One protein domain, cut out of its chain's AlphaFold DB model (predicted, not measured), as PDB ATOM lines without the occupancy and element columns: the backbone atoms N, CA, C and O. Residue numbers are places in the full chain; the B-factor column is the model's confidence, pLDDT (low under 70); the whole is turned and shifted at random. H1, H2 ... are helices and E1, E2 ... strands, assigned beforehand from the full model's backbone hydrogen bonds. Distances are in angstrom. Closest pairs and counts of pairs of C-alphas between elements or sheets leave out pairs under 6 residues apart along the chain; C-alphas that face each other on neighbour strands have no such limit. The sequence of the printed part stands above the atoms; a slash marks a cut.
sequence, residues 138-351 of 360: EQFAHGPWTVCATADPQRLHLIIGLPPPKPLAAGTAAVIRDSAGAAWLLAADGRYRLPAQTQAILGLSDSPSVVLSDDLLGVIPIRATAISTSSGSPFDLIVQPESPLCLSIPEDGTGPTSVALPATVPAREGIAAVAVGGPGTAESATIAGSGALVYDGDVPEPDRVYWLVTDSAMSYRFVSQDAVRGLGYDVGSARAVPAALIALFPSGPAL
ATOM      1  N   GLU A 138     241.249 266.657 474.309       90.00
ATOM      2  CA  GLU A 138     241.877 267.966 474.067       90.00
ATOM      3  C   GLU A 138     243.385 267.982 474.370       90.00
ATOM      4  O   GLU A 138     244.068 268.963 474.087       90.00
ATOM      5  N   GLN A 139     243.894 266.924 475.001       91.38
ATOM      6  CA  GLN A 139     245.301 266.745 475.359       91.38
ATOM      7  C   GLN A 139     246.006 265.761 474.426       91.38
ATOM      8  O   GLN A 139     247.174 265.438 474.661       91.38
ATOM      9  N   PHE A 140     245.317 265.259 473.399       93.50
ATOM     10  CA  PHE A 140     245.972 264.455 472.386       93.50
ATOM     11  C   PHE A 140     247.036 265.276 471.665       93.50
ATOM     12  O   PHE A 140     246.860 266.456 471.361       93.50
ATOM     13  N   ALA A 141     248.176 264.639 471.429       91.50
ATOM     14  CA  ALA A 141     249.246 265.222 470.658       91.50
ATOM     15  C   ALA A 141     248.779 265.359 469.206       91.50
ATOM     16  O   ALA A 141     248.447 264.374 468.545       91.50
ATOM     17  N   HIS A 142     248.774 266.600 468.733       86.38
ATOM     18  CA  HIS A 142     248.501 266.959 467.351       86.38
ATOM     19  C   HIS A 142     249.815 267.281 466.644       86.38
ATOM     20  O   HIS A 142     250.729 267.854 467.240       86.38
ATOM     21  N   GLY A 143     249.904 266.929 465.369       88.81
ATOM     22  CA  GLY A 143     251.065 267.177 464.521       88.81
ATOM     23  C   GLY A 143     251.749 265.903 464.013       88.81
ATOM     24  O   GLY A 143     251.217 264.796 464.132       88.81
ATOM     25  N   PRO A 144     252.926 266.045 463.386       91.50
ATOM     26  CA  PRO A 144     253.576 264.941 462.703       91.50
ATOM     27  C   PRO A 144     254.168 263.925 463.677       91.50
ATOM     28  O   PRO A 144     254.525 264.233 464.817       91.50
ATOM     29  N   TRP A 145     254.337 262.713 463.165       93.06
ATOM     30  CA  TRP A 145     255.062 261.638 463.824       93.06
ATOM     31  C   TRP A 145     256.480 261.601 463.282       93.06
ATOM     32  O   TRP A 145     256.670 261.476 462.078       93.06
ATOM     33  N   THR A 146     257.482 261.729 464.145       93.44
ATOM     34  CA  THR A 146     258.890 261.723 463.749       93.44
ATOM     35  C   THR A 146     259.638 260.614 464.466       93.44
ATOM     36  O   THR A 146     259.668 260.590 465.687       93.44
ATOM     37  N   VAL A 147     260.282 259.720 463.723       92.75
ATOM     38  CA  VAL A 147     261.216 258.734 464.278       92.75
ATOM     39  C   VAL A 147     262.637 259.164 463.951       92.75
ATOM     40  O   VAL A 147     262.953 259.409 462.792       92.75
ATOM     41  N   CYS A 148     263.487 259.276 464.965       91.94
ATOM     42  CA  CYS A 148     264.897 259.607 464.821       91.94
ATOM     43  C   CYS A 148     265.754 258.408 465.221       91.94
ATOM     44  O   CYS A 148     265.674 257.925 466.349       91.94
ATOM     45  N   ALA A 149     266.586 257.946 464.296       88.69
ATOM     46  CA  ALA A 149     267.554 256.883 464.502       88.69
ATOM     47  C   ALA A 149     268.961 257.470 464.625       88.69
ATOM     48  O   ALA A 149     269.330 258.377 463.878       88.69
ATOM     49  N   THR A 150     269.754 256.960 465.561       82.69
ATOM     50  CA  THR A 150     271.171 257.335 465.701       82.69
ATOM     51  C   THR A 150     272.079 256.235 465.144       82.69
ATOM     52  O   THR A 150     271.600 255.201 464.683       82.69
ATOM     53  N   ALA A 151     273.399 256.442 465.161       71.88
ATOM     54  CA  ALA A 151     274.360 255.420 464.738       71.88
ATOM     55  C   ALA A 151     274.276 254.117 465.559       71.88
ATOM     56  O   ALA A 151     274.677 253.066 465.065       71.88
ATOM     57  N   ASP A 152     273.755 254.174 466.789       72.19
ATOM     58  CA  ASP A 152     273.403 252.982 467.554       72.19
ATOM     59  C   ASP A 152     271.998 252.514 467.124       72.19
ATOM     60  O   ASP A 152     271.014 253.204 467.413       72.19
ATOM     61  N   PRO A 153     271.869 251.365 466.433       61.31
ATOM     62  CA  PRO A 153     270.590 250.893 465.906       61.31
ATOM     63  C   PRO A 153     269.562 250.547 466.982       61.31
ATOM     64  O   PRO A 153     268.383 250.406 466.672       61.31
ATOM     65  N   GLN A 154     269.986 250.413 468.241       66.06
ATOM     66  CA  GLN A 154     269.077 250.201 469.367       66.06
ATOM     67  C   GLN A 154     268.494 251.513 469.912       66.06
ATOM     68  O   GLN A 154     267.567 251.485 470.718       66.06
ATOM     69  N   ARG A 155     269.000 252.668 469.461       80.00
ATOM     70  CA  ARG A 155     268.595 253.994 469.935       80.00
ATOM     71  C   ARG A 155     267.694 254.684 468.928       80.00
ATOM     72  O   ARG A 155     268.102 255.594 468.196       80.00
ATOM     73  N   LEU A 156     266.455 254.211 468.893       89.19
ATOM     74  CA  LEU A 156     265.358 254.884 468.213       89.19
ATOM     75  C   LEU A 156     264.652 255.819 469.193       89.19
ATOM     76  O   LEU A 156     264.276 255.410 470.293       89.19
ATOM     77  N   HIS A 157     264.439 257.060 468.769       92.56
ATOM     78  CA  HIS A 157     263.646 258.040 469.496       92.56
ATOM     79  C   HIS A 157     262.389 258.391 468.701       92.56
ATOM     80  O   HIS A 157     262.484 258.818 467.549       92.56
ATOM     81  N   LEU A 158     261.214 258.223 469.305       93.81
ATOM     82  CA  LEU A 158     259.931 258.525 468.672       93.81
ATOM     83  C   LEU A 158     259.372 259.854 469.181       93.81
ATOM     84  O   LEU A 158     259.387 260.134 470.369       93.81
ATOM     85  N   ILE A 159     258.863 260.692 468.293       94.69
ATOM     86  CA  ILE A 159     258.360 262.024 468.617       94.69
ATOM     87  C   ILE A 159     256.964 262.173 468.026       94.69
ATOM     88  O   ILE A 159     256.775 261.959 466.830       94.69
ATOM     89  N   ILE A 160     256.002 262.596 468.838       94.25
ATOM     90  CA  ILE A 160     254.631 262.872 468.404       94.25
ATOM     91  C   ILE A 160     254.320 264.346 468.654       94.25
ATOM     92  O   ILE A 160     254.411 264.819 469.785       94.25
ATOM     93  N   GLY A 161     253.934 265.067 467.601       92.62
ATOM     94  CA  GLY A 161     253.372 266.417 467.706       92.62
ATOM     95  C   GLY A 161     254.378 267.554 467.922       92.62
ATOM     96  O   GLY A 161     253.986 268.682 468.222       92.62
ATOM     97  N   LEU A 162     255.682 267.302 467.757       93.19
ATOM     98  CA  LEU A 162     256.669 268.381 467.630       93.19
ATOM     99  C   LEU A 162     256.852 268.789 466.162       93.19
ATOM    100  O   LEU A 162     256.675 267.957 465.270       93.19
ATOM    101  N   PRO A 163     257.245 270.048 465.886       91.81
ATOM    102  CA  PRO A 163     257.598 270.471 464.538       91.81
ATOM    103  C   PRO A 163     258.684 269.565 463.940       91.81
ATOM    104  O   PRO A 163     259.674 269.278 464.622       91.81
ATOM    105  N   PRO A 164     258.532 269.128 462.679       91.06
ATOM    106  CA  PRO A 164     259.506 268.250 462.063       91.06
ATOM    107  C   PRO A 164     260.805 269.030 461.792       91.06
ATOM    108  O   PRO A 164     260.758 270.235 461.512       91.06
ATOM    109  N   PRO A 165     261.975 268.375 461.863       90.81
ATOM    110  CA  PRO A 165     263.241 268.993 461.488       90.81
ATOM    111  C   PRO A 165     263.246 269.418 460.013       90.81
ATOM    112  O   PRO A 165     262.455 268.944 459.196       90.81
ATOM    113  N   LYS A 166     264.177 270.312 459.658       90.06
ATOM    114  CA  LYS A 166     264.338 270.779 458.277       90.06
ATOM    115  C   LYS A 166     264.644 269.582 457.355       90.06
ATOM    116  O   LYS A 166     265.673 268.936 457.569       90.06
ATOM    117  N   PRO A 167     263.810 269.310 456.332       88.25
ATOM    118  CA  PRO A 167     264.051 268.212 455.403       88.25
ATOM    119  C   PRO A 167     265.356 268.379 454.621       88.25
ATOM    120  O   PRO A 167     265.842 269.498 454.426       88.25
ATOM    121  N   LEU A 168     265.890 267.259 454.131       85.19
ATOM    122  CA  LEU A 168     267.006 267.235 453.193       85.19
ATOM    123  C   LEU A 168     266.680 268.052 451.938       85.19
ATOM    124  O   LEU A 168     265.544 268.070 451.456       85.19
ATOM    125  N   ALA A 169     267.695 268.735 451.408       84.00
ATOM    126  CA  ALA A 169     267.568 269.456 450.153       84.00
ATOM    127  C   ALA A 169     267.335 268.481 448.988       84.00
ATOM    128  O   ALA A 169     267.741 267.317 449.023       84.00
ATOM    129  N   ALA A 170     266.677 268.963 447.934       81.69
ATOM    130  CA  ALA A 170     266.550 268.195 446.703       81.69
ATOM    131  C   ALA A 170     267.941 267.885 446.129       81.69
ATOM    132  O   ALA A 170     268.821 268.743 446.148       81.69
ATOM    133  N   GLY A 171     268.128 266.665 445.624       78.56
ATOM    134  CA  GLY A 171     269.437 266.207 445.156       78.56
ATOM    135  C   GLY A 171     270.381 265.797 446.286       78.56
ATOM    136  O   GLY A 171     271.555 265.589 446.032       78.56
ATOM    137  N   THR A 172     269.903 265.641 447.519       83.38
ATOM    138  CA  THR A 172     270.701 265.137 448.639       83.38
ATOM    139  C   THR A 172     270.203 263.771 449.101       83.38
ATOM    140  O   THR A 172     268.993 263.550 449.184       83.38
ATOM    141  N   ALA A 173     271.126 262.866 449.439       84.19
ATOM    142  CA  ALA A 173     270.788 261.550 449.976       84.19
ATOM    143  C   ALA A 173     271.706 261.127 451.131       84.19
ATOM    144  O   ALA A 173     272.898 261.438 451.131       84.19
ATOM    145  N   ALA A 174     271.140 260.379 452.078       85.12
ATOM    146  CA  ALA A 174     271.841 259.736 453.186       85.12
ATOM    147  C   ALA A 174     272.045 258.239 452.907       85.12
ATOM    148  O   ALA A 174     271.182 257.595 452.310       85.12
ATOM    149  N   VAL A 175     273.163 257.671 453.363       85.81
ATOM    150  CA  VAL A 175     273.430 256.226 453.267       85.81
ATOM    151  C   VAL A 175     272.920 255.528 454.525       85.81
ATOM    152  O   VAL A 175     273.311 255.873 455.639       85.81
ATOM    153  N   ILE A 176     272.087 254.511 454.341       87.19
ATOM    154  CA  ILE A 176     271.543 253.676 455.417       87.19
ATOM    155  C   ILE A 176     271.713 252.196 455.081       87.19
ATOM    156  O   ILE A 176     271.973 251.830 453.930       87.19
ATOM    157  N   ARG A 177     271.530 251.335 456.078       87.94
ATOM    158  CA  ARG A 177     271.463 249.883 455.896       87.94
ATOM    159  C   ARG A 177     270.167 249.327 456.466       87.94
ATOM    160  O   ARG A 177     269.605 249.890 457.400       87.94
ATOM    161  N   ASP A 178     269.695 248.240 455.878       88.00
ATOM    162  CA  ASP A 178     268.631 247.432 456.471       88.00
ATOM    163  C   ASP A 178     269.188 246.433 457.493       88.00
ATOM    164  O   ASP A 178     270.404 246.321 457.691       88.00
ATOM    165  N   SER A 179     268.286 245.698 458.142       84.50
ATOM    166  CA  SER A 179     268.635 244.690 459.146       84.50
ATOM    167  C   SER A 179     269.474 243.528 458.583       84.50
ATOM    168  O   SER A 179     270.241 242.906 459.318       84.50
ATOM    169  N   ALA A 180     269.387 243.274 457.273       86.81
ATOM    170  CA  ALA A 180     270.175 242.280 456.547       86.81
ATOM    171  C   ALA A 180     271.534 242.819 456.049       86.81
ATOM    172  O   ALA A 180     272.330 242.069 455.477       86.81
ATOM    173  N   GLY A 181     271.821 244.107 456.262       86.38
ATOM    174  CA  GLY A 181     273.056 244.777 455.859       86.38
ATOM    175  C   GLY A 181     273.068 245.307 454.420       86.38
ATOM    176  O   GLY A 181     274.100 245.825 453.972       86.38
ATOM    177  N   ALA A 182     271.958 245.223 453.683       88.56
ATOM    178  CA  ALA A 182     271.862 245.811 452.354       88.56
ATOM    179  C   ALA A 182     271.836 247.341 452.460       88.56
ATOM    180  O   ALA A 182     271.141 247.915 453.298       88.56
ATOM    181  N   ALA A 183     272.612 248.012 451.608       88.31
ATOM    182  CA  ALA A 183     272.701 249.465 451.624       88.31
ATOM    183  C   ALA A 183     271.614 250.104 450.758       88.31
ATOM    184  O   ALA A 183     271.323 249.662 449.637       88.31
ATOM    185  N   TRP A 184     271.081 251.207 451.263       87.81
ATOM    186  CA  TRP A 184     270.089 252.031 450.597       87.81
ATOM    187  C   TRP A 184     270.527 253.494 450.651       87.81
ATOM    188  O   TRP A 184     271.170 253.932 451.606       87.81
ATOM    189  N   LEU A 185     270.175 254.255 449.619       87.12
ATOM    190  CA  LEU A 185     270.189 255.708 449.686       87.12
ATOM    191  C   LEU A 185     268.798 256.200 450.022       87.12
ATOM    192  O   LEU A 185     267.819 255.799 449.391       87.12
ATOM    193  N   LEU A 186     268.734 257.094 450.993       87.00
ATOM    194  CA  LEU A 186     267.511 257.721 451.424       87.00
ATOM    195  C   LEU A 186     267.534 259.199 451.042       87.00
ATOM    196  O   LEU A 186     268.368 259.958 451.531       87.00
ATOM    197  N   ALA A 187     266.622 259.587 450.157       84.25
ATOM    198  CA  ALA A 187     266.472 260.948 449.664       84.25
ATOM    199  C   ALA A 187     265.092 261.505 450.046       84.25
ATOM    200  O   ALA A 187     264.245 260.795 450.589       84.25
ATOM    201  N   ALA A 188     264.851 262.784 449.751       79.50
ATOM    202  CA  ALA A 188     263.590 263.454 450.079       79.50
ATOM    203  C   ALA A 188     262.346 262.841 449.396       79.50
ATOM    204  O   ALA A 188     261.227 263.085 449.835       79.50
ATOM    205  N   ASP A 189     262.519 262.067 448.322       77.56
ATOM    206  CA  ASP A 189     261.448 261.508 447.490       77.56
ATOM    207  C   ASP A 189     261.267 259.981 447.626       77.56
ATOM    208  O   ASP A 189     260.335 259.410 447.034       77.56
ATOM    209  N   GLY A 190     262.124 259.316 448.407       84.06
ATOM    210  CA  GLY A 190     262.023 257.893 448.720       84.06
ATOM    211  C   GLY A 190     263.372 257.215 448.960       84.06
ATOM    212  O   GLY A 190     264.400 257.863 449.173       84.06
ATOM    213  N   ARG A 191     263.358 255.878 448.917       87.31
ATOM    214  CA  ARG A 191     264.562 255.049 449.064       87.31
ATOM    215  C   ARG A 191     264.979 254.389 447.753       87.31
ATOM    216  O   ARG A 191     264.145 253.919 446.977       87.31
ATOM    217  N   TYR A 192     266.289 254.301 447.556       86.62
ATOM    218  CA  TYR A 192     266.951 253.774 446.368       86.62
ATOM    219  C   TYR A 192     267.921 252.665 446.761       86.62
ATOM    220  O   TYR A 192     268.692 252.808 447.709       86.62
ATOM    221  N   ARG A 193     267.911 251.548 446.033       87.31
ATOM    222  CA  ARG A 193     268.833 250.441 446.314       87.31
ATOM    223  C   ARG A 193     270.257 250.826 445.917       87.31
ATOM    224  O   ARG A 193     270.459 251.314 444.806       87.31
ATOM    225  N   LEU A 194     271.235 250.540 446.781       86.25
ATOM    226  CA  LEU A 194     272.651 250.815 446.529       86.25
ATOM    227  C   LEU A 194     273.454 249.498 446.419       86.25
ATOM    228  O   LEU A 194     273.885 248.944 447.433       86.25
ATOM    229  N   PRO A 195     273.665 248.956 445.201       86.94
ATOM    230  CA  PRO A 195     274.411 247.712 444.995       86.94
ATOM    231  C   PRO A 195     275.868 247.805 445.457       86.94
ATOM    232  O   PRO A 195     276.482 248.866 445.369       86.94
ATOM    233  N   ALA A 196     276.454 246.677 445.868       86.00
ATOM    234  CA  ALA A 196     277.837 246.612 446.349       86.00
ATOM    235  C   ALA A 196     278.865 247.141 445.329       86.00
ATOM    236  O   ALA A 196     279.821 247.811 445.711       86.00
ATOM    237  N   GLN A 197     278.653 246.905 444.028       84.50
ATOM    238  CA  GLN A 197     279.530 247.447 442.983       84.50
ATOM    239  C   GLN A 197     279.502 248.981 442.969       84.50
ATOM    240  O   GLN A 197     280.548 249.623 442.887       84.50
ATOM    241  N   THR A 198     278.312 249.572 443.097       83.75
ATOM    242  CA  THR A 198     278.129 251.026 443.162       83.75
ATOM    243  C   THR A 198     278.722 251.598 444.452       83.75
ATOM    244  O   THR A 198     279.354 252.646 444.404       83.75
ATOM    245  N   GLN A 199     278.597 250.893 445.585       84.81
ATOM    246  CA  GLN A 199     279.249 251.283 446.845       84.81
ATOM    247  C   GLN A 199     280.770 251.363 446.685       84.81
ATOM    248  O   GLN A 199     281.365 252.367 447.069       84.81
ATOM    249  N   ALA A 200     281.387 250.353 446.064       84.44
ATOM    250  CA  ALA A 200     282.831 250.323 445.841       84.44
ATOM    251  C   ALA A 200     283.306 251.465 444.930       84.44
ATOM    252  O   ALA A 200     284.323 252.093 445.212       84.44
ATOM    253  N   ILE A 201     282.554 251.767 443.867       81.62
ATOM    254  CA  ILE A 201     282.883 252.846 442.922       81.62
ATOM    255  C   ILE A 201     282.744 254.230 443.571       81.62
ATOM    256  O   ILE A 201     283.555 255.111 443.302       81.62
ATOM    257  N   LEU A 202     281.742 254.422 444.436       80.12
ATOM    258  CA  LEU A 202     281.507 255.685 445.147       80.12
ATOM    259  C   LEU A 202     282.341 255.831 446.432       80.12
ATOM    260  O   LEU A 202     282.240 256.857 447.100       80.12
ATOM    261  N   GLY A 203     283.141 254.824 446.803       82.19
ATOM    262  CA  GLY A 203     283.915 254.831 448.048       82.19
ATOM    263  C   GLY A 203     283.058 254.737 449.317       82.19
ATOM    264  O   GLY A 203     283.474 255.208 450.370       82.19
ATOM    265  N   LEU A 204     281.864 254.139 449.229       81.69
ATOM    266  CA  LEU A 204     280.882 254.034 450.318       81.69
ATOM    267  C   LEU A 204     280.871 252.663 451.015       81.69
ATOM    268  O   LEU A 204     280.012 252.418 451.861       81.69
ATOM    269  N   SER A 205     281.779 251.749 450.663       80.06
ATOM    270  CA  SER A 205     281.787 250.380 451.205       80.06
ATOM    271  C   SER A 205     281.845 250.352 452.737       80.06
ATOM    272  O   SER A 205     281.033 249.668 453.362       80.06
ATOM    273  N   ASP A 206     282.727 251.170 453.317       77.06
ATOM    274  CA  ASP A 206     282.959 251.278 454.764       77.06
ATOM    275  C   ASP A 206     282.354 252.561 455.356       77.06
ATOM    276  O   ASP A 206     282.725 252.997 456.447       77.06
ATOM    277  N   SER A 207     281.429 253.198 454.629       72.62
ATOM    278  CA  SER A 207     280.766 254.400 455.125       72.62
ATOM    279  C   SER A 207     279.976 254.066 456.389       72.62
ATOM    280  O   SER A 207     279.189 253.110 456.381       72.62
ATOM    281  N   PRO A 208     280.129 254.859 457.458       72.00
ATOM    282  CA  PRO A 208     279.333 254.679 458.654       72.00
ATOM    283  C   PRO A 208     277.875 255.010 458.310       72.00
ATOM    284  O   PRO A 208     277.578 256.026 457.679       72.00
ATOM    285  N   SER A 209     276.978 254.094 458.659       76.69
ATOM    286  CA  SER A 209     275.584 254.101 458.216       76.69
ATOM    287  C   SER A 209     274.662 253.755 459.371       76.69
ATOM    288  O   SER A 209     274.958 252.837 460.136       76.69
ATOM    289  N   VAL A 210     273.518 254.426 459.437       83.88
ATOM    290  CA  VAL A 210     272.436 254.059 460.353       83.88
ATOM    291  C   VAL A 210     271.765 252.786 459.838       83.88
ATOM    292  O   VAL A 210     271.473 252.679 458.643       83.88
ATOM    293  N   VAL A 211     271.534 251.823 460.731       85.19
ATOM    294  CA  VAL A 211     270.751 250.622 460.426       85.19
ATOM    295  C   VAL A 211     269.305 250.874 460.842       85.19
ATOM    296  O   VAL A 211     269.047 251.264 461.979       85.19
ATOM    297  N   LEU A 212     268.369 250.660 459.922       85.25
ATOM    298  CA  LEU A 212     266.932 250.741 460.172       85.25
ATOM    299  C   LEU A 212     266.303 249.351 460.055       85.25
ATOM    300  O   LEU A 212     266.758 248.520 459.267       85.25
ATOM    301  N   SER A 213     265.246 249.106 460.830       84.06
ATOM    302  CA  SER A 213     264.451 247.886 460.691       84.06
ATOM    303  C   SER A 213     263.707 247.866 459.356       84.06
ATOM    304  O   SER A 213     263.380 248.911 458.783       84.06
ATOM    305  N   ASP A 214     263.405 246.663 458.877       84.25
ATOM    306  CA  ASP A 214     262.700 246.473 457.611       84.25
ATOM    307  C   ASP A 214     261.300 247.112 457.648       84.25
ATOM    308  O   ASP A 214     260.870 247.691 456.649       84.25
ATOM    309  N   ASP A 215     260.644 247.103 458.814       83.31
ATOM    310  CA  ASP A 215     259.343 247.744 459.042       83.31
ATOM    311  C   ASP A 215     259.415 249.268 458.868       83.31
ATOM    312  O   ASP A 215     258.594 249.856 458.160       83.31
ATOM    313  N   LEU A 216     260.432 249.923 459.443       83.81
ATOM    314  CA  LEU A 216     260.626 251.372 459.294       83.81
ATOM    315  C   LEU A 216     261.023 251.755 457.872       83.81
ATOM    316  O   LEU A 216     260.587 252.785 457.357       83.81
ATOM    317  N   LEU A 217     261.815 250.916 457.208       84.62
ATOM    318  CA  LEU A 217     262.120 251.101 455.795       84.62
ATOM    319  C   LEU A 217     260.889 250.892 454.910       84.62
ATOM    320  O   LEU A 217     260.781 251.539 453.870       84.62
ATOM    321  N   GLY A 218     259.964 250.020 455.314       83.06
ATOM    322  CA  GLY A 218     258.686 249.766 454.651       83.06
ATOM    323  C   GLY A 218     257.822 251.016 454.495       83.06
ATOM    324  O   GLY A 218     257.199 251.187 453.450       83.06
ATOM    325  N   VAL A 219     257.878 251.929 455.469       82.19
ATOM    326  CA  VAL A 219     257.163 253.219 455.441       82.19
ATOM    327  C   VAL A 219     257.617 254.107 454.275       82.19
ATOM    328  O   VAL A 219     256.852 254.918 453.759       82.19
ATOM    329  N   ILE A 220     258.869 253.960 453.838       83.75
ATOM    330  CA  ILE A 220     259.459 254.800 452.798       83.75
ATOM    331  C   ILE A 220     259.317 254.095 451.442       83.75
ATOM    332  O   ILE A 220     259.854 252.994 451.250       83.75
ATOM    333  N   PRO A 221     258.658 254.719 450.448       79.56
ATOM    334  CA  PRO A 221     258.439 254.084 449.157       79.56
ATOM    335  C   PRO A 221     259.765 253.811 448.439       79.56
ATOM    336  O   PRO A 221     260.641 254.678 448.350       79.56
ATOM    337  N   ILE A 222     259.896 252.603 447.885       80.75
ATOM    338  CA  ILE A 222     261.007 252.254 446.992       80.75
ATOM    339  C   ILE A 222     260.802 252.975 445.661       80.75
ATOM    340  O   ILE A 222     259.730 252.903 445.054       80.75
ATOM    341  N   ARG A 223     261.848 253.640 445.173       79.75
ATOM    342  CA  ARG A 223     261.882 254.215 443.828       79.75
ATOM    343  C   ARG A 223     262.685 253.308 442.897       79.75
ATOM    344  O   ARG A 223     263.725 252.771 443.266       79.75
ATOM    345  N   ALA A 224     262.167 253.108 441.684       59.09
ATOM    346  CA  ALA A 224     262.672 252.116 440.729       59.09
ATOM    347  C   ALA A 224     264.032 252.476 440.100       59.09
ATOM    348  O   ALA A 224     264.639 251.640 439.430       59.09
ATOM    349  N   THR A 225     264.532 253.698 440.296       58.47
ATOM    350  CA  THR A 225     265.775 254.138 439.660       58.47
ATOM    351  C   THR A 225     266.984 253.587 440.411       58.47
ATOM    352  O   THR A 225     267.509 254.213 441.325       58.47
ATOM    353  N   ALA A 226     267.457 252.401 440.030       53.31
ATOM    354  CA  ALA A 226     268.782 251.955 440.443       53.31
ATOM    355  C   ALA A 226     269.821 252.999 440.002       53.31
ATOM    356  O   ALA A 226     269.876 253.376 438.830       53.31
ATOM    357  N   ILE A 227     270.639 253.473 440.940       58.91
ATOM    358  CA  ILE A 227     271.734 254.395 440.637       58.91
ATOM    359  C   ILE A 227     272.768 253.613 439.826       58.91
ATOM    360  O   ILE A 227     273.491 252.770 440.361       58.91
ATOM    361  N   SER A 228     272.781 253.855 438.515       52.94
ATOM    362  CA  SER A 228     273.743 253.265 437.588       52.94
ATOM    363  C   SER A 228     274.941 254.191 437.438       52.94
ATOM    364  O   SER A 228     274.802 255.377 437.139       52.94
ATOM    365  N   THR A 229     276.137 253.632 437.588       54.03
ATOM    366  CA  THR A 229     277.416 254.347 437.474       54.03
ATOM    367  C   THR A 229     277.677 254.913 436.077       54.03
ATOM    368  O   THR A 229     278.537 255.774 435.923       54.03
ATOM    369  N   SER A 230     276.911 254.490 435.065       54.12
ATOM    370  CA  SER A 230     276.968 255.022 433.698       54.12
ATOM    371  C   SER A 230     276.456 256.459 433.559       54.12
ATOM    372  O   SER A 230     276.775 257.112 432.572       54.12
ATOM    373  N   SER A 231     275.644 256.936 434.509       54.97
ATOM    374  CA  SER A 231     274.880 258.189 434.378       54.97
ATOM    375  C   SER A 231     275.252 259.250 435.422       54.97
ATOM    376  O   SER A 231     274.666 260.328 435.426       54.97
ATOM    377  N   GLY A 232     276.218 258.954 436.302       57.16
ATOM    378  CA  GLY A 232     276.493 259.748 437.502       57.16
ATOM    379  C   GLY A 232     275.431 259.555 438.596       57.16
ATOM    380  O   GLY A 232     274.317 259.101 438.336       57.16
ATOM    381  N   SER A 233     275.784 259.870 439.847       61.41
ATOM    382  CA  SER A 233     274.795 259.965 440.929       61.41
ATOM    383  C   SER A 233     273.961 261.233 440.714       61.41
ATOM    384  O   SER A 233     274.559 262.298 440.561       61.41
ATOM    385  N   PRO A 234     272.616 261.176 440.739       64.50
ATOM    386  CA  PRO A 234     271.789 262.384 440.744       64.50
ATOM    387  C   PRO A 234     271.818 263.105 442.103       64.50
ATOM    388  O   PRO A 234     271.165 264.134 442.259       64.50
ATOM    389  N   PHE A 235     272.531 262.544 443.086       69.44
ATOM    390  CA  PHE A 235     272.589 263.037 444.452       69.44
ATOM    391  C   PHE A 235     273.998 263.488 444.847       69.44
ATOM    392  O   PHE A 235     274.956 262.722 444.691       69.44
ATOM    393  N   ASP A 236     274.073 264.667 445.460       69.12
ATOM    394  CA  ASP A 236     275.141 265.079 446.361       69.12
ATOM    395  C   ASP A 236     274.991 264.284 447.668       69.12
ATOM    396  O   ASP A 236     274.045 264.456 448.444       69.12
ATOM    397  N   LEU A 237     275.895 263.328 447.878       65.06
ATOM    398  CA  LEU A 237     275.837 262.388 448.996       65.06
ATOM    399  C   LEU A 237     276.230 263.080 450.306       65.06
ATOM    400  O   LEU A 237     277.359 263.549 450.446       65.06
ATOM    401  N   ILE A 238     275.330 263.071 451.292       61.47
ATOM    402  CA  ILE A 238     275.667 263.415 452.676       61.47
ATOM    403  C   ILE A 238     275.932 262.114 453.427       61.47
ATOM    404  O   ILE A 238     275.026 261.354 453.763       61.47
ATOM    405  N   VAL A 239     277.209 261.868 453.700       56.47
ATOM    406  CA  VAL A 239     277.665 260.794 454.583       56.47
ATOM    407  C   VAL A 239     277.917 261.415 455.950       56.47
ATOM    408  O   VAL A 239     278.986 261.974 456.178       56.47
ATOM    409  N   GLN A 240     276.938 261.377 456.854       59.16
ATOM    410  CA  GLN A 240     277.139 261.865 458.220       59.16
ATOM    411  C   GLN A 240     276.568 260.884 459.246       59.16
ATOM    412  O   GLN A 240     275.354 260.816 459.404       59.16
ATOM    413  N   PRO A 241     277.428 260.124 459.948       53.78
ATOM    414  CA  PRO A 241     276.998 259.198 460.995       53.78
ATOM    415  C   PRO A 241     276.771 259.876 462.351       53.78
ATOM    416  O   PRO A 241     276.226 259.253 463.255       53.78
ATOM    417  N   GLU A 242     277.223 261.123 462.521       64.50
ATOM    418  CA  GLU A 242     277.144 261.830 463.806       64.50
ATOM    419  C   GLU A 242     275.776 262.484 464.040       64.50
ATOM    420  O   GLU A 242     275.402 262.742 465.182       64.50
ATOM    421  N   SER A 243     275.010 262.722 462.972       76.75
ATOM    422  CA  SER A 243     273.677 263.317 463.044       76.75
ATOM    423  C   SER A 243     272.595 262.237 463.073       76.75
ATOM    424  O   SER A 243     272.655 261.298 462.276       76.75
ATOM    425  N   PRO A 244     271.575 262.354 463.941       87.50
ATOM    426  CA  PRO A 244     270.419 261.471 463.885       87.50
ATOM    427  C   PRO A 244     269.703 261.582 462.535       87.50
ATOM    428  O   PRO A 244     269.474 262.676 462.023       87.50
ATOM    429  N   LEU A 245     269.298 260.440 461.988       89.12
ATOM    430  CA  LEU A 245     268.423 260.346 460.830       89.12
ATOM    431  C   LEU A 245     266.971 260.382 461.289       89.12
ATOM    432  O   LEU A 245     266.508 259.438 461.923       89.12
ATOM    433  N   CYS A 246     266.247 261.442 460.943       90.75
ATOM    434  CA  CYS A 246     264.846 261.603 461.305       90.75
ATOM    435  C   CYS A 246     263.926 261.429 460.092       90.75
ATOM    436  O   CYS A 246     264.129 262.051 459.047       90.75
ATOM    437  N   LEU A 247     262.893 260.608 460.258       89.88
ATOM    438  CA  LEU A 247     261.795 260.410 459.316       89.88
ATOM    439  C   LEU A 247     260.543 261.036 459.916       89.88
ATOM    440  O   LEU A 247     260.126 260.615 460.993       89.88
ATOM    441  N   SER A 248     259.937 262.004 459.236       91.38
ATOM    442  CA  SER A 248     258.712 262.659 459.699       91.38
ATOM    443  C   SER A 248     257.544 262.340 458.775       91.38
ATOM    444  O   SER A 248     257.583 262.611 457.575       91.38
ATOM    445  N   ILE A 249     256.481 261.791 459.350       88.12
ATOM    446  CA  ILE A 249     255.202 261.544 458.696       88.12
ATOM    447  C   ILE A 249     254.267 262.700 459.053       88.12
ATOM    448  O   ILE A 249     254.075 262.977 460.243       88.12
ATOM    449  N   PRO A 250     253.700 263.400 458.059       84.00
ATOM    450  CA  PRO A 250     252.765 264.482 458.320       84.00
ATOM    451  C   PRO A 250     251.524 263.953 459.028       84.00
ATOM    452  O   PRO A 250     251.092 262.830 458.773       84.00
ATOM    453  N   GLU A 251     250.937 264.798 459.875       73.06
ATOM    454  CA  GLU A 251     249.736 264.471 460.647       73.06
ATOM    455  C   GLU A 251     248.660 263.869 459.736       73.06
ATOM    456  O   GLU A 251     248.186 262.782 460.025       73.06
ATOM    457  N   ASP A 252     248.398 264.511 458.587       67.62
ATOM    458  CA  ASP A 252     247.843 263.980 457.328       67.62
ATOM    459  C   ASP A 252     247.629 262.459 457.204       67.62
ATOM    460  O   ASP A 252     246.565 261.981 456.806       67.62
ATOM    461  N   GLY A 253     248.713 261.703 457.398       62.66
ATOM    462  CA  GLY A 253     248.891 260.354 456.851       62.66
ATOM    463  C   GLY A 253     248.941 260.311 455.312       62.66
ATOM    464  O   GLY A 253     249.282 259.289 454.731       62.66
ATOM    465  N   THR A 254     248.627 261.420 454.634       59.59
ATOM    466  CA  THR A 254     248.466 261.529 453.174       59.59
ATOM    467  C   THR A 254     249.628 262.231 452.471       59.59
ATOM    468  O   THR A 254     249.645 262.310 451.244       59.59
ATOM    469  N   GLY A 255     250.596 262.762 453.223       60.75
ATOM    470  CA  GLY A 255     251.758 263.457 452.670       60.75
ATOM    471  C   GLY A 255     253.020 262.586 452.645       60.75
ATOM    472  O   GLY A 255     253.106 261.602 453.379       60.75
ATOM    473  N   PRO A 256     254.014 262.940 451.812       65.94
ATOM    474  CA  PRO A 256     255.261 262.190 451.722       65.94
ATOM    475  C   PRO A 256     256.012 262.230 453.056       65.94
ATOM    476  O   PRO A 256     256.116 263.285 453.684       65.94
ATOM    477  N   THR A 257     256.570 261.091 453.462       81.06
ATOM    478  CA  THR A 257     257.528 261.023 454.570       81.06
ATOM    479  C   THR A 257     258.722 261.914 454.242       81.06
ATOM    480  O   THR A 257     259.389 261.704 453.228       81.06
ATOM    481  N   SER A 258     258.995 262.916 455.076       85.44
ATOM    482  CA  SER A 258     260.181 263.751 454.918       85.44
ATOM    483  C   SER A 258     261.363 263.140 455.663       85.44
ATOM    484  O   SER A 258     261.217 262.522 456.717       85.44
ATOM    485  N   VAL A 259     262.549 263.307 455.088       87.38
ATOM    486  CA  VAL A 259     263.810 262.808 455.639       87.38
ATOM    487  C   VAL A 259     264.653 264.002 456.048       87.38
ATOM    488  O   VAL A 259     264.768 264.957 455.279       87.38
ATOM    489  N   ALA A 260     265.256 263.955 457.231       88.62
ATOM    490  CA  ALA A 260     266.100 265.016 457.762       88.62
ATOM    491  C   ALA A 260     267.313 264.460 458.520       88.62
ATOM    492  O   ALA A 260     267.254 263.383 459.108       88.62
ATOM    493  N   LEU A 261     268.390 265.248 458.548       87.69
ATOM    494  CA  LEU A 261     269.600 265.003 459.341       87.69
ATOM    495  C   LEU A 261     269.859 266.210 460.262       87.69
ATOM    496  O   LEU A 261     270.701 267.055 459.945       87.69
ATOM    497  N   PRO A 262     269.081 266.398 461.345       88.56
ATOM    498  CA  PRO A 262     269.351 267.469 462.297       88.56
ATOM    499  C   PRO A 262     270.641 267.206 463.091       88.56
ATOM    500  O   PRO A 262     271.104 266.077 463.201       88.56
ATOM    501  N   ALA A 263     271.215 268.252 463.691       86.81
ATOM    502  CA  ALA A 263     272.414 268.118 464.527       86.81
ATOM    503  C   ALA A 263     272.160 267.287 465.799       86.81
ATOM    504  O   ALA A 263     273.025 266.542 466.241       86.81
ATOM    505  N   THR A 264     270.964 267.408 466.379       88.56
ATOM    506  CA  THR A 264     270.516 266.672 467.566       88.56
ATOM    507  C   THR A 264     269.079 266.208 467.368       88.56
ATOM    508  O   THR A 264     268.348 266.751 466.535       88.56
ATOM    509  N   VAL A 265     268.651 265.227 468.164       89.69
ATOM    510  CA  VAL A 265     267.248 264.799 468.198       89.69
ATOM    511  C   VAL A 265     266.373 266.003 468.586       89.69
ATOM    512  O   VAL A 265     266.728 266.715 469.533       89.69
ATOM    513  N   PRO A 266     265.274 266.284 467.860       91.88
ATOM    514  CA  PRO A 266     264.398 267.403 468.186       91.88
ATOM    515  C   PRO A 266     263.829 267.278 469.602       91.88
ATOM    516  O   PRO A 266     263.304 266.237 469.982       91.88
ATOM    517  N   ALA A 267     263.907 268.367 470.363       91.12
ATOM    518  CA  ALA A 267     263.392 268.455 471.723       91.12
ATOM    519  C   ALA A 267     262.708 269.809 471.936       91.12
ATOM    520  O   ALA A 267     263.003 270.789 471.246       91.12
ATOM    521  N   ARG A 268     261.797 269.870 472.910       90.12
ATOM    522  CA  ARG A 268     261.111 271.101 473.309       90.12
ATOM    523  C   ARG A 268     261.189 271.260 474.819       90.12
ATOM    524  O   ARG A 268     260.894 270.329 475.560       90.12
ATOM    525  N   GLU A 269     261.561 272.454 475.267       89.62
ATOM    526  CA  GLU A 269     261.577 272.779 476.691       89.62
ATOM    527  C   GLU A 269     260.192 272.538 477.317       89.62
ATOM    528  O   GLU A 269     259.165 272.912 476.745       89.62
ATOM    529  N   GLY A 270     260.172 271.874 478.474       86.62
ATOM    530  CA  GLY A 270     258.943 271.497 479.175       86.62
ATOM    531  C   GLY A 270     258.293 270.190 478.707       86.62
ATOM    532  O   GLY A 270     257.297 269.790 479.303       86.62
ATOM    533  N   ILE A 271     258.842 269.504 477.697       88.88
ATOM    534  CA  ILE A 271     258.370 268.185 477.251       88.88
ATOM    535  C   ILE A 271     259.524 267.193 477.377       88.88
ATOM    536  O   ILE A 271     260.505 267.262 476.638       88.88
ATOM    537  N   ALA A 272     259.424 266.298 478.358       88.50
ATOM    538  CA  ALA A 272     260.459 265.315 478.636       88.50
ATOM    539  C   ALA A 272     260.312 264.078 477.743       88.50
ATOM    540  O   ALA A 272     259.201 263.644 477.441       88.50
ATOM    541  N   ALA A 273     261.448 263.488 477.380       90.56
ATOM    542  CA  ALA A 273     261.485 262.158 476.799       90.56
ATOM    543  C   ALA A 273     261.191 261.109 477.882       90.56
ATOM    544  O   ALA A 273     261.757 261.154 478.976       90.56
ATOM    545  N   VAL A 274     260.332 260.150 477.555       91.75
ATOM    546  CA  VAL A 274     259.986 258.999 478.387       91.75
ATOM    547  C   VAL A 274     260.760 257.788 477.887       91.75
ATOM    548  O   VAL A 274     260.843 257.557 476.681       91.75
ATOM    549  N   ALA A 275     261.350 257.025 478.804       91.00
ATOM    550  CA  ALA A 275     261.977 255.754 478.466       91.00
ATOM    551  C   ALA A 275     260.889 254.733 478.122       91.00
ATOM    552  O   ALA A 275     259.963 254.530 478.905       91.00
ATOM    553  N   VAL A 276     261.009 254.117 476.953       85.62
ATOM    554  CA  VAL A 276     260.039 253.156 476.430       85.62
ATOM    555  C   VAL A 276     260.535 251.751 476.747       85.62
ATOM    556  O   VAL A 276     259.969 251.090 477.610       85.62
ATOM    557  N   GLY A 277     261.669 251.370 476.146       76.56
ATOM    558  CA  GLY A 277     262.441 250.178 476.488       76.56
ATOM    559  C   GLY A 277     261.737 248.850 476.180       76.56
ATOM    560  O   GLY A 277     260.629 248.576 476.626       76.56
ATOM    561  N   GLY A 278     262.417 247.970 475.451       77.81
ATOM    562  CA  GLY A 278     261.874 246.662 475.099       77.81
ATOM    563  C   GLY A 278     262.525 246.093 473.838       77.81
ATOM    564  O   GLY A 278     263.093 246.840 473.040       77.81
ATOM    565  N   PRO A 279     262.487 244.767 473.633       72.06
ATOM    566  CA  PRO A 279     262.947 244.181 472.381       72.06
ATOM    567  C   PRO A 279     262.086 244.681 471.212       72.06
ATOM    568  O   PRO A 279     260.877 244.468 471.204       72.06
ATOM    569  N   GLY A 280     262.710 245.325 470.223       76.94
ATOM    570  CA  GLY A 280     262.028 245.792 469.007       76.94
ATOM    571  C   GLY A 280     261.238 247.099 469.149       76.94
ATOM    572  O   GLY A 280     260.606 247.512 468.182       76.94
ATOM    573  N   THR A 281     261.283 247.763 470.306       86.75
ATOM    574  CA  THR A 281     260.618 249.056 470.539       86.75
ATOM    575  C   THR A 281     261.597 250.222 470.407       86.75
ATOM    576  O   THR A 281     262.813 250.036 470.323       86.75
ATOM    577  N   ALA A 282     261.079 251.448 470.441       89.31
ATOM    578  CA  ALA A 282     261.905 252.627 470.648       89.31
ATOM    579  C   ALA A 282     262.613 252.575 472.016       89.31
ATOM    580  O   ALA A 282     262.131 251.965 472.974       89.31
ATOM    581  N   GLU A 283     263.758 253.247 472.115       91.25
ATOM    582  CA  GLU A 283     264.456 253.455 473.386       91.25
ATOM    583  C   GLU A 283     263.702 254.492 474.223       91.25
ATOM    584  O   GLU A 283     263.509 254.334 475.430       91.25
ATOM    585  N   SER A 284     263.246 255.558 473.566       92.81
ATOM    586  CA  SER A 284     262.533 256.654 474.210       92.81
ATOM    587  C   SER A 284     261.520 257.312 473.280       92.81
ATOM    588  O   SER A 284     261.622 257.222 472.055       92.81
ATOM    589  N   ALA A 285     260.543 257.993 473.873       94.31
ATOM    590  CA  ALA A 285     259.528 258.734 473.148       94.31
ATOM    591  C   ALA A 285     259.255 260.109 473.768       94.31
ATOM    592  O   ALA A 285     259.264 260.264 474.986       94.31
ATOM    593  N   THR A 286     258.973 261.100 472.928       95.06
ATOM    594  CA  THR A 286     258.546 262.446 473.319       95.06
ATOM    595  C   THR A 286     257.156 262.704 472.750       95.06
ATOM    596  O   THR A 286     256.970 262.715 471.535       95.06
ATOM    597  N   ILE A 287     256.169 262.935 473.613       94.38
ATOM    598  CA  ILE A 287     254.769 263.125 473.213       94.38
ATOM    599  C   ILE A 287     254.359 264.552 473.569       94.38
ATOM    600  O   ILE A 287     254.386 264.941 474.733       94.38
ATOM    601  N   ALA A 288     253.987 265.353 472.569       92.88
ATOM    602  CA  ALA A 288     253.555 266.737 472.757       92.88
ATOM    603  C   ALA A 288     252.093 266.824 473.230       92.88
ATOM    604  O   ALA A 288     251.235 267.385 472.553       92.88
ATOM    605  N   GLY A 289     251.811 266.229 474.388       90.25
ATOM    606  CA  GLY A 289     250.478 266.081 474.961       90.25
ATOM    607  C   GLY A 289     250.472 265.000 476.038       90.25
ATOM    608  O   GLY A 289     251.516 264.666 476.591       90.25
ATOM    609  N   SER A 290     249.300 264.432 476.312       89.38
ATOM    610  CA  SER A 290     249.139 263.331 477.276       89.38
ATOM    611  C   SER A 290     248.892 261.969 476.612       89.38
ATOM    612  O   SER A 290     248.661 260.973 477.293       89.38
ATOM    613  N   GLY A 291     248.910 261.915 475.279       92.75
ATOM    614  CA  GLY A 291     248.702 260.694 474.506       92.75
ATOM    615  C   GLY A 291     248.322 260.983 473.059       92.75
ATOM    616  O   GLY A 291     248.349 262.131 472.627       92.75
ATOM    617  N   ALA A 292     247.937 259.956 472.312       93.81
ATOM    618  CA  ALA A 292     247.402 260.076 470.960       93.81
ATOM    619  C   ALA A 292     246.387 258.959 470.691       93.81
ATOM    620  O   ALA A 292     246.564 257.829 471.150       93.81
ATOM    621  N   LEU A 293     245.345 259.267 469.922       94.50
ATOM    622  CA  LEU A 293     244.432 258.271 469.367       94.50
ATOM    623  C   LEU A 293     244.775 258.072 467.894       94.50
ATOM    624  O   LEU A 293     244.742 259.020 467.108       94.50
ATOM    625  N   VAL A 294     245.111 256.844 467.513       93.50
ATOM    626  CA  VAL A 294     245.555 256.531 466.151       93.50
ATOM    627  C   VAL A 294     244.859 255.300 465.603       93.50
ATOM    628  O   VAL A 294     244.287 254.505 466.347       93.50
ATOM    629  N   TYR A 295     244.902 255.143 464.289       92.50
ATOM    630  CA  TYR A 295     244.517 253.921 463.606       92.50
ATOM    631  C   TYR A 295     245.554 253.553 462.556       92.50
ATOM    632  O   TYR A 295     246.289 254.411 462.063       92.50
ATOM    633  N   ASP A 296     245.583 252.270 462.213       88.88
ATOM    634  CA  ASP A 296     246.438 251.764 461.147       88.88
ATOM    635  C   ASP A 296     246.007 252.340 459.790       88.88
ATOM    636  O   ASP A 296     244.924 252.033 459.284       88.88
ATOM    637  N   GLY A 297     246.851 253.208 459.225       84.31
ATOM    638  CA  GLY A 297     246.597 253.872 457.948       84.31
ATOM    639  C   GLY A 297     246.585 252.927 456.745       84.31
ATOM    640  O   GLY A 297     245.981 253.268 455.726       84.31
ATOM    641  N   ASP A 298     247.196 251.747 456.869       81.25
ATOM    642  CA  ASP A 298     247.255 250.745 455.802       81.25
ATOM    643  C   ASP A 298     245.958 249.921 455.710       81.25
ATOM    644  O   ASP A 298     245.691 249.269 454.697       81.25
ATOM    645  N   VAL A 299     245.116 249.977 456.750       85.25
ATOM    646  CA  VAL A 299     243.854 249.239 456.827       85.25
ATOM    647  C   VAL A 299     242.678 250.150 456.440       85.25
ATOM    648  O   VAL A 299     242.391 251.137 457.130       85.25
ATOM    649  N   PRO A 300     241.951 249.849 455.346       84.81
ATOM    650  CA  PRO A 300     240.792 250.638 454.941       84.81
ATOM    651  C   PRO A 300     239.592 250.423 455.878       84.81
ATOM    652  O   PRO A 300     239.507 249.445 456.619       84.81
ATOM    653  N   GLU A 301     238.620 251.336 455.826       82.00
ATOM    654  CA  GLU A 301     237.324 251.109 456.478       82.00
ATOM    655  C   GLU A 301     236.565 249.952 455.804       82.00
ATOM    656  O   GLU A 301     236.641 249.816 454.579       82.00
ATOM    657  N   PRO A 302     235.804 249.136 456.563       85.12
ATOM    658  CA  PRO A 302     235.456 249.296 457.983       85.12
ATOM    659  C   PRO A 302     236.423 248.627 458.978       85.12
ATOM    660  O   PRO A 302     236.227 248.766 460.182       85.12
ATOM    661  N   ASP A 303     237.470 247.944 458.510       87.19
ATOM    662  CA  ASP A 303     238.302 247.041 459.328       87.19
ATOM    663  C   ASP A 303     239.421 247.744 460.123       87.19
ATOM    664  O   ASP A 303     240.319 247.095 460.663       87.19
ATOM    665  N   ARG A 304     239.373 249.079 460.217       89.88
ATOM    666  CA  ARG A 304     240.378 249.899 460.907       89.88
ATOM    667  C   ARG A 304     240.625 249.422 462.334       89.88
ATOM    668  O   ARG A 304     239.704 249.275 463.138       89.88
ATOM    669  N   VAL A 305     241.904 249.280 462.666       91.25
ATOM    670  CA  VAL A 305     242.354 248.943 464.016       91.25
ATOM    671  C   VAL A 305     242.814 250.211 464.719       91.25
ATOM    672  O   VAL A 305     243.762 250.856 464.277       91.25
ATOM    673  N   TYR A 306     242.149 250.550 465.824       94.31
ATOM    674  CA  TYR A 306     242.449 251.736 466.623       94.31
ATOM    675  C   TYR A 306     243.387 251.399 467.779       94.31
ATOM    676  O   TYR A 306     243.305 250.321 468.376       94.31
ATOM    677  N   TRP A 307     244.226 252.362 468.138       95.25
ATOM    678  CA  TRP A 307     245.184 252.281 469.229       95.25
ATOM    679  C   TRP A 307     245.171 253.566 470.054       95.25
ATOM    680  O   TRP A 307     245.085 254.669 469.511       95.25
ATOM    681  N   LEU A 308     245.284 253.417 471.371       95.81
ATOM    682  CA  LEU A 308     245.549 254.506 472.302       95.81
ATOM    683  C   LEU A 308     247.027 254.483 472.672       95.81
ATOM    684  O   LEU A 308     247.504 253.482 473.197       95.81
ATOM    685  N   VAL A 309     247.730 255.586 472.447       95.12
ATOM    686  CA  VAL A 309     249.077 255.811 472.975       95.12
ATOM    687  C   VAL A 309     248.967 256.733 474.182       95.12
ATOM    688  O   VAL A 309     248.339 257.787 474.088       95.12
ATOM    689  N   THR A 310     249.545 256.349 475.317       94.31
ATOM    690  CA  THR A 310     249.548 257.156 476.550       94.31
ATOM    691  C   THR A 310     250.827 257.979 476.689       94.31
ATOM    692  O   THR A 310     251.813 257.739 475.997       94.31
ATOM    693  N   ASP A 311     250.834 258.943 477.608       90.56
ATOM    694  CA  ASP A 311     252.015 259.730 477.992       90.56
ATOM    695  C   ASP A 311     253.179 258.881 478.517       90.56
ATOM    696  O   ASP A 311     254.338 259.227 478.308       90.56
ATOM    697  N   SER A 312     252.885 257.730 479.120       90.19
ATOM    698  CA  SER A 312     253.866 256.704 479.488       90.19
ATOM    699  C   SER A 312     254.452 255.937 478.296       90.19
ATOM    700  O   SER A 312     255.191 254.979 478.503       90.19
ATOM    701  N   ALA A 313     254.122 256.344 477.066       92.38
ATOM    702  CA  ALA A 313     254.588 255.738 475.825       92.38
ATOM    703  C   ALA A 313     254.269 254.233 475.725       92.38
ATOM    704  O   ALA A 313     255.050 253.438 475.209       92.38
ATOM    705  N   MET A 314     253.083 253.858 476.207       92.88
ATOM    706  CA  MET A 314     252.493 252.531 476.033       92.88
ATOM    707  C   MET A 314     251.382 252.618 474.989       92.88
ATOM    708  O   MET A 314     250.636 253.598 474.957       92.88
ATOM    709  N   SER A 315     251.255 251.588 474.156       94.62
ATOM    710  CA  SER A 315     250.174 251.477 473.174       94.62
ATOM    711  C   SER A 315     249.151 250.428 473.604       94.62
ATOM    712  O   SER A 315     249.505 249.358 474.087       94.62
ATOM    713  N   TYR A 316     247.866 250.717 473.431       95.56
ATOM    714  CA  TYR A 316     246.772 249.817 473.786       95.56
ATOM    715  C   TYR A 316     245.821 249.678 472.608       95.56
ATOM    716  O   TYR A 316     245.266 250.665 472.122       95.56
ATOM    717  N   ARG A 317     245.615 248.446 472.148       96.00
ATOM    718  CA  ARG A 317     244.737 248.158 471.013       96.00
ATOM    719  C   ARG A 317     243.276 248.175 471.441       96.00
ATOM    720  O   ARG A 317     242.911 247.482 472.386       96.00
ATOM    721  N   PHE A 318     242.415 248.861 470.700       95.19
ATOM    722  CA  PHE A 318     240.969 248.730 470.859       95.19
ATOM    723  C   PHE A 318     240.444 247.510 470.101       95.19
ATOM    724  O   PHE A 318     240.822 247.267 468.954       95.19
ATOM    725  N   VAL A 319     239.534 246.753 470.720       94.06
ATOM    726  CA  VAL A 319     238.888 245.607 470.050       94.06
ATOM    727  C   VAL A 319     237.764 246.021 469.098       94.06
ATOM    728  O   VAL A 319     237.386 245.241 468.228       94.06
ATOM    729  N   SER A 320     237.216 247.229 469.264       91.06
ATOM    730  CA  SER A 320     236.133 247.768 468.437       91.06
ATOM    731  C   SER A 320     236.057 249.298 468.519       91.06
ATOM    732  O   SER A 320     236.582 249.913 469.448       91.06
ATOM    733  N   GLN A 321     235.338 249.925 467.581       90.88
ATOM    734  CA  GLN A 321     235.007 251.355 467.668       90.88
ATOM    735  C   GLN A 321     234.150 251.686 468.900       90.88
ATOM    736  O   GLN A 321     234.238 252.788 469.438       90.88
ATOM    737  N   ASP A 322     233.338 250.742 469.375       88.12
ATOM    738  CA  ASP A 322     232.536 250.938 470.583       88.12
ATOM    739  C   ASP A 322     233.408 250.988 471.836       88.12
ATOM    740  O   ASP A 322     233.077 251.712 472.767       88.12
ATOM    741  N   ALA A 323     234.561 250.310 471.843       92.25
ATOM    742  CA  ALA A 323     235.546 250.450 472.913       92.25
ATOM    743  C   ALA A 323     236.177 251.855 472.931       92.25
ATOM    744  O   ALA A 323     236.375 252.424 474.003       92.25
ATOM    745  N   VAL A 324     236.425 252.449 471.755       93.81
ATOM    746  CA  VAL A 324     236.900 253.841 471.631       93.81
ATOM    747  C   VAL A 324     235.866 254.805 472.221       93.81
ATOM    748  O   VAL A 324     236.187 255.604 473.102       93.81
ATOM    749  N   ARG A 325     234.599 254.664 471.811       90.50
ATOM    750  CA  ARG A 325     233.478 255.460 472.344       90.50
ATOM    751  C   ARG A 325     233.237 255.203 473.831       90.50
ATOM    752  O   ARG A 325     232.885 256.125 474.558       90.50
ATOM    753  N   GLY A 326     233.466 253.974 474.289       87.31
ATOM    754  CA  GLY A 326     233.368 253.561 475.687       87.31
ATOM    755  C   GLY A 326     234.392 254.242 476.593       87.31
ATOM    756  O   GLY A 326     234.126 254.407 477.774       87.31
ATOM    757  N   LEU A 327     235.519 254.723 476.062       90.88
ATOM    758  CA  LEU A 327     236.430 255.607 476.801       90.88
ATOM    759  C   LEU A 327     236.057 257.094 476.716       90.88
ATOM    760  O   LEU A 327     236.730 257.930 477.314       90.88
ATOM    761  N   GLY A 328     234.977 257.433 476.011       89.62
ATOM    762  CA  GLY A 328     234.556 258.812 475.771       89.62
ATOM    763  C   GLY A 328     235.303 259.496 474.625       89.62
ATOM    764  O   GLY A 328     235.204 260.715 474.484       89.62
ATOM    765  N   TYR A 329     236.040 258.740 473.806       92.44
ATOM    766  CA  TYR A 329     236.750 259.276 472.650       92.44
ATOM    767  C   TYR A 329     235.884 259.270 471.391       92.44
ATOM    768  O   TYR A 329     235.049 258.387 471.183       92.44
ATOM    769  N   ASP A 330     236.116 260.256 470.527       91.00
ATOM    770  CA  ASP A 330     235.553 260.273 469.183       91.00
ATOM    771  C   ASP A 330     236.444 259.462 468.236       91.00
ATOM    772  O   ASP A 330     237.657 259.626 468.199       91.00
ATOM    773  N   VAL A 331     235.836 258.596 467.431       90.56
ATOM    774  CA  VAL A 331     236.553 257.815 466.416       90.56
ATOM    775  C   VAL A 331     237.092 258.737 465.313       90.56
ATOM    776  O   VAL A 331     238.131 258.450 464.723       90.56
ATOM    777  N   GLY A 332     236.410 259.861 465.060       88.81
ATOM    778  CA  GLY A 332     236.811 260.858 464.069       88.81
ATOM    779  C   GLY A 332     238.057 261.665 464.441       88.81
ATOM    780  O   GLY A 332     238.696 262.218 463.550       88.81
ATOM    781  N   SER A 333     238.439 261.711 465.723       88.62
ATOM    782  CA  SER A 333     239.675 262.376 466.155       88.62
ATOM    783  C   SER A 333     240.916 261.492 466.011       88.62
ATOM    784  O   SER A 333     242.034 261.976 466.195       88.62
ATOM    785  N   ALA A 334     240.737 260.211 465.675       90.75
ATOM    786  CA  ALA A 334     241.839 259.287 465.472       90.75
ATOM    787  C   ALA A 334     242.637 259.638 464.209       90.75
ATOM    788  O   ALA A 334     242.067 259.968 463.165       90.75
ATOM    789  N   ARG A 335     243.966 259.502 464.275       89.12
ATOM    790  CA  ARG A 335     244.865 259.794 463.149       89.12
ATOM    791  C   ARG A 335     245.416 258.543 462.472       89.12
ATOM    792  O   ARG A 335     245.770 257.586 463.152       89.12
ATOM    793  N   ALA A 336     245.534 258.576 461.143       89.38
ATOM    794  CA  ALA A 336     246.206 257.524 460.381       89.38
ATOM    795  C   ALA A 336     247.707 257.533 460.672       89.38
ATOM    796  O   ALA A 336     248.370 258.551 460.465       89.38
ATOM    797  N   VAL A 337     248.243 256.395 461.098       89.12
ATOM    798  CA  VAL A 337     249.678 256.188 461.308       89.12
ATOM    799  C   VAL A 337     250.047 254.798 460.781       89.12
ATOM    800  O   VAL A 337     249.272 253.863 460.990       89.12
ATOM    801  N   PRO A 338     251.197 254.621 460.103       87.94
ATOM    802  CA  PRO A 338     251.639 253.292 459.690       87.94
ATOM    803  C   PRO A 338     251.847 252.366 460.889       87.94
ATOM    804  O   PRO A 338     252.432 252.776 461.900       87.94
ATOM    805  N   ALA A 339     251.456 251.098 460.750       86.88
ATOM    806  CA  ALA A 339     251.595 250.090 461.805       86.88
ATOM    807  C   ALA A 339     253.030 249.986 462.357       86.88
ATOM    808  O   ALA A 339     253.220 249.800 463.559       86.88
ATOM    809  N   ALA A 340     254.036 250.190 461.499       87.56
ATOM    810  CA  ALA A 340     255.451 250.166 461.867       87.56
ATOM    811  C   ALA A 340     255.821 251.180 462.964       87.56
ATOM    812  O   ALA A 340     256.681 250.889 463.788       87.56
ATOM    813  N   LEU A 341     255.177 252.357 463.009       89.62
ATOM    814  CA  LEU A 341     255.431 253.342 464.069       89.62
ATOM    815  C   LEU A 341     254.683 253.016 465.360       89.62
ATOM    816  O   LEU A 341     255.192 253.293 466.441       89.62
ATOM    817  N   ILE A 342     253.494 252.419 465.260       91.00
ATOM    818  CA  ILE A 342     252.726 251.975 466.431       91.00
ATOM    819  C   ILE A 342     253.484 250.842 467.138       91.00
ATOM    820  O   ILE A 342     253.591 250.847 468.362       91.00
ATOM    821  N   ALA A 343     254.088 249.932 466.368       90.06
ATOM    822  CA  ALA A 343     254.892 248.817 466.869       90.06
ATOM    823  C   ALA A 343     256.176 249.244 467.608       90.06
ATOM    824  O   ALA A 343     256.752 248.441 468.340       90.06
ATOM    825  N   LEU A 344     256.617 250.503 467.465       91.06
ATOM    826  CA  LEU A 344     257.730 251.041 468.252       91.06
ATOM    827  C   LEU A 344     257.362 251.283 469.721       91.06
ATOM    828  O   LEU A 344     258.259 251.506 470.532       91.06
ATOM    829  N   PHE A 345     256.079 251.251 470.076       92.94
ATOM    830  CA  PHE A 345     255.640 251.293 471.463       92.94
ATOM    831  C   PHE A 345     255.395 249.876 472.001       92.94
ATOM    832  O   PHE A 345     254.831 249.037 471.298       92.94
ATOM    833  N   PRO A 346     255.729 249.602 473.271       93.56
ATOM    834  CA  PRO A 346     255.294 248.411 473.963       93.56
ATOM    835  C   PRO A 346     253.769 248.327 473.923       93.56
ATOM    836  O   PRO A 346     253.061 249.321 474.124       93.56
ATOM    837  N   SER A 347     253.268 247.127 473.649       92.12
ATOM    838  CA  SER A 347     251.835 246.864 473.626       92.12
ATOM    839  C   SER A 347     251.361 246.443 475.010       92.12
ATOM    840  O   SER A 347     251.833 245.453 475.570       92.12
ATOM    841  N   GLY A 348     250.381 247.167 475.533       93.00
ATOM    842  CA  GLY A 348     249.561 246.749 476.658       93.00
ATOM    843  C   GLY A 348     248.458 245.761 476.246       93.00
ATOM    844  O   GLY A 348     248.383 245.345 475.082       93.00
ATOM    845  N   PRO A 349     247.585 245.372 477.193       94.94
ATOM    846  CA  PRO A 349     246.427 244.530 476.914       94.94
ATOM    847  C   PRO A 349     245.439 245.213 475.961       94.94
ATOM    848  O   PRO A 349     245.368 246.442 475.868       94.94
ATOM    849  N   ALA A 350     244.633 244.404 475.276       95.25
ATOM    850  CA  ALA A 350     243.555 244.915 474.442       95.25
ATOM    851  C   ALA A 350     242.448 245.546 475.302       95.25
ATOM    852  O   ALA A 350     242.028 244.981 476.311       95.25
ATOM    853  N   LEU A 351     241.958 246.706 474.878       94.94
ATOM    854  CA  LEU A 351     240.883 247.452 475.519       94.94
ATOM    855  C   LEU A 351     239.537 246.900 475.043       94.94
ATOM    856  O   LEU A 351     239.033 247.292 473.987       94.94
TER     857      LEU A 351
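This is residues 138 to 351 of the 360 residues of the protein "Type VII secretion system ESX-1 transmembrane protein B" of Antricoccus suffuscus (UniProt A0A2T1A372). Little here is regular structure: three small mixed sheets stand in a row, E8 E7 E1 E2 E9 between E5 E4 E3 E6 and E12 E11 E10 E13. E3 E4 E5 and E10 E11 E12 are meanders, runs of successive antiparallel neighbours. The 214 printed residues include, in order, E1 to E5, H1, H2, E6 to E12, H3, E13 and H4: thirteen named strands and four named helices, mixed in class, with only 79 residues. The whole is compact, radius of gyration of the C-alphas 18.1 A, spanning 60 by 38 by 29 A.

Find E1, residues 145 to 149, from C-alpha 145 at (255.062, 261.638, 463.824); E2 is residues 156 to 160. H2 is residues 214 to 218; H4, residues 339 to 342, ends at C-alpha 342, (252.726, 251.975, 466.431).

E1 and E2 form an antiparallel hairpin; N 146 and O 159 are 2.8 A apart. H2 and H4 touch, their closest C-alphas, Asp 215 and Ala 340, 5.4 A apart.

The printed part has no cut; residues 261 to 283 make a long link, and residues 224 to 242 have pLDDT under 70.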